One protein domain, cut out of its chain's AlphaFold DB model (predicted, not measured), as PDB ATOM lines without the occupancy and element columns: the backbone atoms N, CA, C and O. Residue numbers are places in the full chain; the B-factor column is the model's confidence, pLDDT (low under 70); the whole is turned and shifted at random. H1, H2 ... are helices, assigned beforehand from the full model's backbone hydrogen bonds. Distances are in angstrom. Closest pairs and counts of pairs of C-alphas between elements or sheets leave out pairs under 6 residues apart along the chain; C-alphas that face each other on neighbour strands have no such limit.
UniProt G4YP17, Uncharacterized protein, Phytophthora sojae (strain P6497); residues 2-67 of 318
ATOM      1  N   THR A   2     174.705 144.508 184.360       51.81
ATOM      2  CA  THR A   2     174.711 143.382 185.305       51.81
ATOM      3  C   THR A   2     175.992 142.554 185.144       51.81
ATOM      4  O   THR A   2     176.586 142.477 184.069       51.81
ATOM      5  N   ARG A   3     176.432 141.881 186.217       51.59
ATOM      6  CA  ARG A   3     177.629 141.008 186.214       51.59
ATOM      7  C   ARG A   3     177.591 139.903 185.146       51.59
ATOM      8  O   ARG A   3     178.638 139.338 184.843       51.59
ATOM      9  N   HIS A   4     176.404 139.559 184.645       57.75
ATOM     10  CA  HIS A   4     176.198 138.556 183.605       57.75
ATOM     11  C   HIS A   4     176.410 139.127 182.192       57.75
ATOM     12  O   HIS A   4     177.105 138.491 181.404       57.75
ATOM     13  N   GLN A   5     175.942 140.355 181.915       54.03
ATOM     14  CA  GLN A   5     176.204 141.067 180.649       54.03
ATOM     15  C   GLN A   5     177.711 141.185 180.376       54.03
ATOM     16  O   GLN A   5     178.185 140.846 179.299       54.03
ATOM     17  N   ASN A   6     178.497 141.520 181.403       57.56
ATOM     18  CA  ASN A   6     179.955 141.638 181.285       57.56
ATOM     19  C   ASN A   6     180.692 140.291 181.130       57.56
ATOM     20  O   ASN A   6     181.915 140.287 181.027       57.56
ATOM     21  N   LYS A   7     179.995 139.148 181.176       58.94
ATOM     22  CA  LYS A   7     180.601 137.807 181.113       58.94
ATOM     23  C   LYS A   7     180.073 136.931 179.974       58.94
ATOM     24  O   LYS A   7     180.669 135.889 179.723       58.94
ATOM     25  N   CYS A   8     178.972 137.303 179.319       69.81
ATOM     26  CA  CYS A   8     178.398 136.536 178.211       69.81
ATOM     27  C   CYS A   8     179.049 136.979 176.892       69.81
ATOM     28  O   CYS A   8     178.736 138.053 176.384       69.81
ATOM     29  N   ALA A   9     179.963 136.167 176.354       67.31
ATOM     30  CA  ALA A   9     180.721 136.495 175.141       67.31
ATOM     31  C   ALA A   9     179.819 136.683 173.903       67.31
ATOM     32  O   ALA A   9     180.017 137.628 173.147       67.31
ATOM     33  N   GLU A  10     178.788 135.843 173.742       65.12
ATOM     34  CA  GLU A  10     177.815 135.953 172.638       65.12
ATOM     35  C   GLU A  10     177.052 137.288 172.682       65.12
ATOM     36  O   GLU A  10     176.842 137.928 171.654       65.12
ATOM     37  N   LYS A  11     176.707 137.757 173.887       65.38
ATOM     38  CA  LYS A  11     176.017 139.035 174.076       65.38
ATOM     39  C   LYS A  11     176.941 140.240 173.908       65.38
ATOM     40  O   LYS A  11     176.523 141.233 173.334       65.38
ATOM     41  N   GLN A  12     178.199 140.156 174.345       65.06
ATOM     42  CA  GLN A  12     179.178 141.222 174.095       65.06
ATOM     43  C   GLN A  12     179.344 141.489 172.599       65.06
ATOM     44  O   GLN A  12     179.370 142.645 172.200       65.06
ATOM     45  N   ALA A  13     179.398 140.442 171.773       61.56
ATOM     46  CA  ALA A  13     179.484 140.596 170.324       61.56
ATOM     47  C   ALA A  13     178.248 141.302 169.731       61.56
ATOM     48  O   ALA A  13     178.400 142.185 168.889       61.56
ATOM     49  N   HIS A  14     177.045 140.958 170.204       60.81
ATOM     50  CA  HIS A  14     175.792 141.595 169.785       60.81
ATOM     51  C   HIS A  14     175.691 143.059 170.251       60.81
ATOM     52  O   HIS A  14     175.440 143.955 169.451       60.81
ATOM     53  N   ASP A  15     175.958 143.329 171.531       62.97
ATOM     54  CA  ASP A  15     175.854 144.670 172.120       62.97
ATOM     55  C   ASP A  15     176.917 145.636 171.547       62.97
ATOM     56  O   ASP A  15     176.647 146.828 171.385       62.97
ATOM     57  N   ILE A  16     178.115 145.142 171.195       61.25
ATOM     58  CA  ILE A  16     179.156 145.921 170.495       61.25
ATOM     59  C   ILE A  16     178.682 146.348 169.097       61.25
ATOM     60  O   ILE A  16     179.044 147.434 168.643       61.25
ATOM     61  N   ALA A  17     177.853 145.540 168.434       55.78
ATOM     62  CA  ALA A  17     177.303 145.869 167.123       55.78
ATOM     63  C   ALA A  17     176.195 146.946 167.179       55.78
ATOM     64  O   ALA A  17     175.985 147.646 166.191       55.78
ATOM     65  N   GLU A  18     175.519 147.130 168.322       59.78
ATOM     66  CA  GLU A  18     174.337 148.006 168.457       59.78
ATOM     67  C   GLU A  18     174.533 149.277 169.315       59.78
ATOM     68  O   GLU A  18     173.596 150.057 169.512       59.78
ATOM     69  N   ALA A  19     175.729 149.541 169.843       52.78
ATOM     70  CA  ALA A  19     175.904 150.534 170.906       52.78
ATOM     71  C   ALA A  19     175.538 152.000 170.530       52.78
ATOM     72  O   ALA A  19     176.270 152.700 169.825       52.78
ATOM     73  N   LYS A  20     174.465 152.530 171.147       53.88
ATOM     74  CA  LYS A  20     174.227 153.971 171.403       53.88
ATOM     75  C   LYS A  20     174.356 154.274 172.907       53.88
ATOM     76  O   LYS A  20     174.049 153.432 173.745       53.88
ATOM     77  N   LYS A  21     174.814 155.491 173.244       53.12
ATOM     78  CA  LYS A  21     175.106 155.967 174.619       53.12
ATOM     79  C   LYS A  21     173.959 155.695 175.617       53.12
ATOM     80  O   LYS A  21     172.801 155.918 175.257       53.12
ATOM     81  N   PRO A  22     174.263 155.338 176.883       52.47
ATOM     82  CA  PRO A  22     173.249 155.180 177.922       52.47
ATOM     83  C   PRO A  22     172.586 156.532 178.215       52.47
ATOM     84  O   PRO A  22     173.254 157.498 178.585       52.47
ATOM     85  N   ARG A  23     171.269 156.603 178.020       56.53
ATOM     86  CA  ARG A  23     170.423 157.726 178.436       56.53
ATOM     87  C   ARG A  23     169.643 157.288 179.669       56.53
ATOM     88  O   ARG A  23     169.085 156.195 179.669       56.53
ATOM     89  N   CYS A  24     169.619 158.132 180.693       58.19
ATOM     90  CA  CYS A  24     168.694 157.971 181.808       58.19
ATOM     91  C   CYS A  24     167.326 158.475 181.330       58.19
ATOM     92  O   CYS A  24     167.208 159.647 180.960       58.19
ATOM     93  N   TYR A  25     166.337 157.589 181.234       67.56
ATOM     94  CA  TYR A  25     164.989 157.939 180.783       67.56
ATOM     95  C   TYR A  25     164.100 158.174 181.997       67.56
ATOM     96  O   TYR A  25     164.052 157.344 182.898       67.56
ATOM     97  N   ARG A  26     163.361 159.286 182.008       71.69
ATOM     98  CA  ARG A  26     162.361 159.569 183.040       71.69
ATOM     99  C   ARG A  26     160.973 159.375 182.444       71.69
ATOM    100  O   ARG A  26     160.599 160.109 181.532       71.69
ATOM    101  N   PHE A  27     160.233 158.381 182.929       75.31
ATOM    102  CA  PHE A  27     158.843 158.176 182.528       75.31
ATOM    103  C   PHE A  27     157.938 159.163 183.271       75.31
ATOM    104  O   PHE A  27     158.081 159.361 184.477       75.31
ATOM    105  N   SER A  28     157.002 159.782 182.556       78.38
ATOM    106  CA  SER A  28     155.914 160.545 183.168       78.38
ATOM    107  C   SER A  28     154.811 159.572 183.574       78.38
ATOM    108  O   SER A  28     154.029 159.134 182.732       78.38
ATOM    109  N   ILE A  29     154.781 159.198 184.852       79.88
ATOM    110  CA  ILE A  29     153.730 158.348 185.416       79.88
ATOM    111  C   ILE A  29     152.514 159.235 185.685       79.88
ATOM    112  O   ILE A  29     152.593 160.180 186.465       79.88
ATOM    113  N   VAL A  30     151.413 158.963 184.985       82.00
ATOM    114  CA  VAL A  30     150.164 159.737 185.098       82.00
ATOM    115  C   VAL A  30     149.272 159.198 186.222       82.00
ATOM    116  O   VAL A  30     148.541 159.964 186.839       82.00
ATOM    117  N   ASP A  31     149.365 157.897 186.511       88.31
ATOM    118  CA  ASP A  31     148.639 157.213 187.585       88.31
ATOM    119  C   ASP A  31     149.565 156.186 188.255       88.31
ATOM    120  O   ASP A  31     150.026 155.233 187.617       88.31
ATOM    121  N   GLU A  32     149.860 156.402 189.539       84.50
ATOM    122  CA  GLU A  32     150.756 155.540 190.317       84.50
ATOM    123  C   GLU A  32     150.153 154.152 190.570       84.50
ATOM    124  O   GLU A  32     150.863 153.152 190.502       84.50
ATOM    125  N   GLY A  33     148.839 154.051 190.790       86.62
ATOM    126  CA  GLY A  33     148.171 152.778 191.060       86.62
ATOM    127  C   GLY A  33     148.146 151.857 189.838       86.62
ATOM    128  O   GLY A  33     148.354 150.645 189.955       86.62
ATOM    129  N   VAL A  34     147.935 152.424 188.647       85.56
ATOM    130  CA  VAL A  34     148.035 151.687 187.380       85.56
ATOM    131  C   VAL A  34     149.475 151.257 187.129       85.56
ATOM    132  O   VAL A  34     149.705 150.106 186.759       85.56
ATOM    133  N   PHE A  35     150.445 152.144 187.360       86.25
ATOM    134  CA  PHE A  35     151.854 151.821 187.164       86.25
ATOM    135  C   PHE A  35     152.316 150.689 188.087       86.25
ATOM    136  O   PHE A  35     152.877 149.709 187.601       86.25
ATOM    137  N   GLU A  36     151.976 150.736 189.376       85.50
ATOM    138  CA  GLU A  36     152.262 149.653 190.324       85.50
ATOM    139  C   GLU A  36     151.632 148.321 189.899       85.50
ATOM    140  O   GLU A  36     152.247 147.258 190.007       85.50
ATOM    141  N   ASN A  37     150.418 148.350 189.346       87.50
ATOM    142  CA  ASN A  37     149.808 147.146 188.793       87.50
ATOM    143  C   ASN A  37     150.547 146.629 187.555       87.50
ATOM    144  O   ASN A  37     150.735 145.420 187.449       87.50
ATOM    145  N   VAL A  38     151.013 147.503 186.657       86.00
ATOM    146  CA  VAL A  38     151.846 147.109 185.506       86.00
ATOM    147  C   VAL A  38     153.142 146.456 185.977       86.00
ATOM    148  O   VAL A  38     153.509 145.401 185.459       86.00
ATOM    149  N   LEU A  39     153.807 147.028 186.986       86.94
ATOM    150  CA  LEU A  39     155.063 146.494 187.503       86.94
ATOM    151  C   LEU A  39     154.917 145.045 188.007       86.94
ATOM    152  O   LEU A  39     155.846 144.258 187.826       86.94
ATOM    153  N   LYS A  40     153.759 144.656 188.564       84.44
ATOM    154  CA  LYS A  40     153.483 143.275 189.022       84.44
ATOM    155  C   LYS A  40     153.450 142.239 187.895       84.44
ATOM    156  O   LYS A  40     153.646 141.055 188.161       84.44
ATOM    157  N   PHE A  41     153.192 142.653 186.654       83.75
ATOM    158  CA  PHE A  41     153.209 141.758 185.489       83.75
ATOM    159  C   PHE A  41     154.608 141.587 184.890       83.75
ATOM    160  O   PHE A  41     154.819 140.696 184.065       83.75
ATOM    161  N   LEU A  42     155.564 142.436 185.269       85.62
ATOM    162  CA  LEU A  42     156.911 142.397 184.722       85.62
ATOM    163  C   LEU A  42     157.758 141.342 185.440       85.62
ATOM    164  O   LEU A  42     157.786 141.263 186.666       85.62
ATOM    165  N   GLY A  43     158.503 140.556 184.660       80.94
ATOM    166  CA  GLY A  43     159.537 139.672 185.199       80.94
ATOM    167  C   GLY A  43     160.670 140.457 185.868       80.94
ATOM    168  O   GLY A  43     160.919 141.624 185.548       80.94
ATOM    169  N   ASN A  44     161.401 139.795 186.759       83.56
ATOM    170  CA  ASN A  44     162.543 140.342 187.486       83.56
ATOM    171  C   ASN A  44     163.619 140.932 186.556       83.56
ATOM    172  O   ASN A  44     164.177 141.998 186.807       83.56
ATOM    173  N   GLN A  45     163.877 140.265 185.442       79.25
ATOM    174  CA  GLN A  45     164.713 140.709 184.333       79.25
ATOM    175  C   GLN A  45     164.285 142.078 183.781       79.25
ATOM    176  O   GLN A  45     165.104 142.989 183.627       79.25
ATOM    177  N   THR A  46     162.995 142.221 183.473       83.31
ATOM    178  CA  THR A  46     162.434 143.445 182.893       83.31
ATOM    179  C   THR A  46     162.461 144.568 183.916       83.31
ATOM    180  O   THR A  46     162.881 145.675 183.588       83.31
ATOM    181  N   LEU A  47     162.128 144.265 185.172       86.50
ATOM    182  CA  LEU A  47     162.240 145.200 186.289       86.50
ATOM    183  C   LEU A  47     163.685 145.650 186.518       86.50
ATOM    184  O   LEU A  47     163.934 146.842 186.655       86.50
ATOM    185  N   THR A  48     164.655 144.733 186.452       81.75
ATOM    186  CA  THR A  48     166.086 145.049 186.596       81.75
ATOM    187  C   THR A  48     166.548 146.000 185.494       81.75
ATOM    188  O   THR A  48     167.281 146.954 185.758       81.75
ATOM    189  N   LYS A  49     166.121 145.767 184.246       79.19
ATOM    190  CA  LYS A  49     166.418 146.664 183.121       79.19
ATOM    191  C   LYS A  49     165.750 148.022 183.287       79.19
ATOM    192  O   LYS A  49     166.405 149.032 183.053       79.19
ATOM    193  N   LEU A  50     164.483 148.045 183.695       84.12
ATOM    194  CA  LEU A  50     163.738 149.276 183.931       84.12
ATOM    195  C   LEU A  50     164.432 150.118 185.008       84.12
ATOM    196  O   LEU A  50     164.787 151.258 184.741       84.12
ATOM    197  N   GLN A  51     164.772 149.508 186.146       84.38
ATOM    198  CA  GLN A  51     165.532 150.125 187.236       84.38
ATOM    199  C   GLN A  51     166.898 150.650 186.771       84.38
ATOM    200  O   GLN A  51     167.338 151.717 187.189       84.38
ATOM    201  N   MET A  52     167.580 149.946 185.863       77.75
ATOM    202  CA  MET A  52     168.825 150.439 185.267       77.75
ATOM    203  C   MET A  52     168.632 151.641 184.328       77.75
ATOM    204  O   MET A  52     169.548 152.452 184.212       77.75
ATOM    205  N   LEU A  53     167.498 151.727 183.627       79.00
ATOM    206  CA  LEU A  53     167.198 152.799 182.672       79.00
ATOM    207  C   LEU A  53     166.680 154.068 183.352       79.00
ATOM    208  O   LEU A  53     166.986 155.163 182.880       79.00
ATOM    209  N   THR A  54     165.901 153.919 184.424       81.44
ATOM    210  CA  THR A  54     165.265 155.036 185.136       81.44
ATOM    211  C   THR A  54     166.051 155.489 186.362       81.44
ATOM    212  O   THR A  54     165.976 156.651 186.746       81.44
ATOM    213  N   GLY A  55     166.838 154.590 186.963       77.56
ATOM    214  CA  GLY A  55     167.498 154.818 188.249       77.56
ATOM    215  C   GLY A  55     166.584 154.608 189.463       77.56
ATOM    216  O   GLY A  55     167.064 154.734 190.593       77.56
ATOM    217  N   ASP A  56     165.311 154.264 189.250       83.31
ATOM    218  CA  ASP A  56     164.345 153.992 190.317       83.31
ATOM    219  C   ASP A  56     164.642 152.658 191.016       83.31
ATOM    220  O   ASP A  56     165.324 151.790 190.473       83.31
ATOM    221  N   ARG A  57     164.112 152.465 192.228       82.69
ATOM    222  CA  ARG A  57     164.161 151.176 192.932       82.69
ATOM    223  C   ARG A  57     162.766 150.574 192.978       82.69
ATOM    224  O   ARG A  57     161.866 151.206 193.515       82.69
ATOM    225  N   TYR A  58     162.618 149.359 192.455       85.75
ATOM    226  CA  TYR A  58     161.361 148.613 192.520       85.75
ATOM    227  C   TYR A  58     161.484 147.475 193.536       85.75
ATOM    228  O   TYR A  58     162.389 146.649 193.421       85.75
ATOM    229  N   ASP A  59     160.571 147.405 194.506       82.19
ATOM    230  CA  ASP A  59     160.670 146.481 195.652       82.19
ATOM    231  C   ASP A  59     160.660 144.997 195.257       82.19
ATOM    232  O   ASP A  59     161.299 144.168 195.902       82.19
ATOM    233  N   GLN A  60     159.971 144.650 194.169       81.44
ATOM    234  CA  GLN A  60     159.918 143.280 193.645       81.44
ATOM    235  C   GLN A  60     161.073 142.927 192.694       81.44
ATOM    236  O   GLN A  60     161.093 141.838 192.120       81.44
ATOM    237  N   CYS A  61     162.026 143.842 192.499       83.69
ATOM    238  CA  CYS A  61     163.229 143.585 191.727       83.69
ATOM    239  C   CYS A  61     164.296 142.922 192.612       83.69
ATOM    240  O   CYS A  61     164.726 143.472 193.621       83.69
ATOM    241  N   GLU A  62     164.800 141.774 192.169       82.31
ATOM    242  CA  GLU A  62     165.917 141.004 192.726       82.31
ATOM    243  C   GLU A  62     167.079 140.965 191.698       82.31
ATOM    244  O   GLU A  62     167.287 139.955 191.003       82.31
ATOM    245  N   PRO A  63     167.865 142.055 191.541       75.56
ATOM    246  CA  PRO A  63     168.915 142.155 190.520       75.56
ATOM    247  C   PRO A  63     169.991 141.062 190.610       75.56
ATOM    248  O   PRO A  63     170.644 140.723 189.621       75.56
ATOM    249  N   GLU A  64     170.215 140.494 191.793       73.81
ATOM    250  CA  GLU A  64     171.152 139.398 192.034       73.81
ATOM    251  C   GLU A  64     170.735 138.077 191.375       73.81
ATOM    252  O   GLU A  64     171.596 137.230 191.111       73.81
ATOM    253  N   LEU A  65     169.443 137.918 191.071       74.44
ATOM    254  CA  LEU A  65     168.891 136.772 190.352       74.44
ATOM    255  C   LEU A  65     168.971 136.929 188.833       74.44
ATOM    256  O   LEU A  65     168.653 135.984 188.117       74.44
ATOM    257  N   ALA A  66     169.458 138.068 188.327       62.22
ATOM    258  CA  ALA A  66     169.547 138.388 186.901       62.22
ATOM    259  C   ALA A  66     170.627 137.584 186.135       62.22
ATOM    260  O   ALA A  66     171.293 138.096 185.233       62.22
ATOM    261  N   LYS A  67     170.839 136.312 186.484       70.81
ATOM    262  CA  LYS A  67     171.402 135.323 185.564       70.81
ATOM    263  C   LYS A  67     170.250 134.792 184.712       70.81
ATOM    264  O   LYS A  67     169.629 133.794 185.057       70.81
TER     265      LYS A  67
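AT A GLANCE: This is residues 2 to 67 of the 318 residues of an uncharacterized protein of Phytophthora sojae (strain P6497) (UniProt G4YP17). Two short helices, H2 and H3, make an open V with H3 in the middle of the model, while H1 sticks out at the far end of the longest axis with the free residues 6 to 14 and 16 to 21. The stretch of residues 19 to 31 spans from H1 to H2, and after H3 residues 55 to 67 fold back past that helix. The printed part has 66 residues with three named helices in the order H1, H2, H3 and no named strand; the class is all helix, though only 31 residues are in named elements. The whole is loose, with a radius of gyration of the C-alphas of 13.8 A, and elongated, spanning 40 by 25 by 16 A.

HOW THE PARTS SIT: Look first at H1, residues 9 to 18, which is apart from H2, residues 32 to 41, and from H3, residues 44 to 54. H2 and H3 are close but not clearly touching: their closest C-alphas, those of Leu 39 and Leu 47, are 7.4 A apart. They run opposite ways at a steep tilt of 41 degrees. Every O i to N i+4 pair is within hydrogen-bond range in H1 and H3; in H2, 5 of 6 are.

IN THESE COORDINATES: Find C-alpha 9 at (180.721, 136.495, 175.141); from there H1 runs 14.8 A to C-alpha 18. H2 runs 14.8 A from C-alpha 32 at (150.756, 155.540, 190.317) to C-alpha 41. H3 runs 15.1 A from C-alpha 44 to C-alpha 54 at (165.265, 155.036, 185.136).

THE WHOLE: The C-alphas farthest apart, those of Ala 9 and Asp 31, are 40.2 A apart. The printed part has no cut. The link from H1 to H2, 13 residues, is long; that from H2 to H3, 2 residues, is tight. Mean pLDDT of the printed part is 73.3; residues 2 to 25 and 66 are under 70.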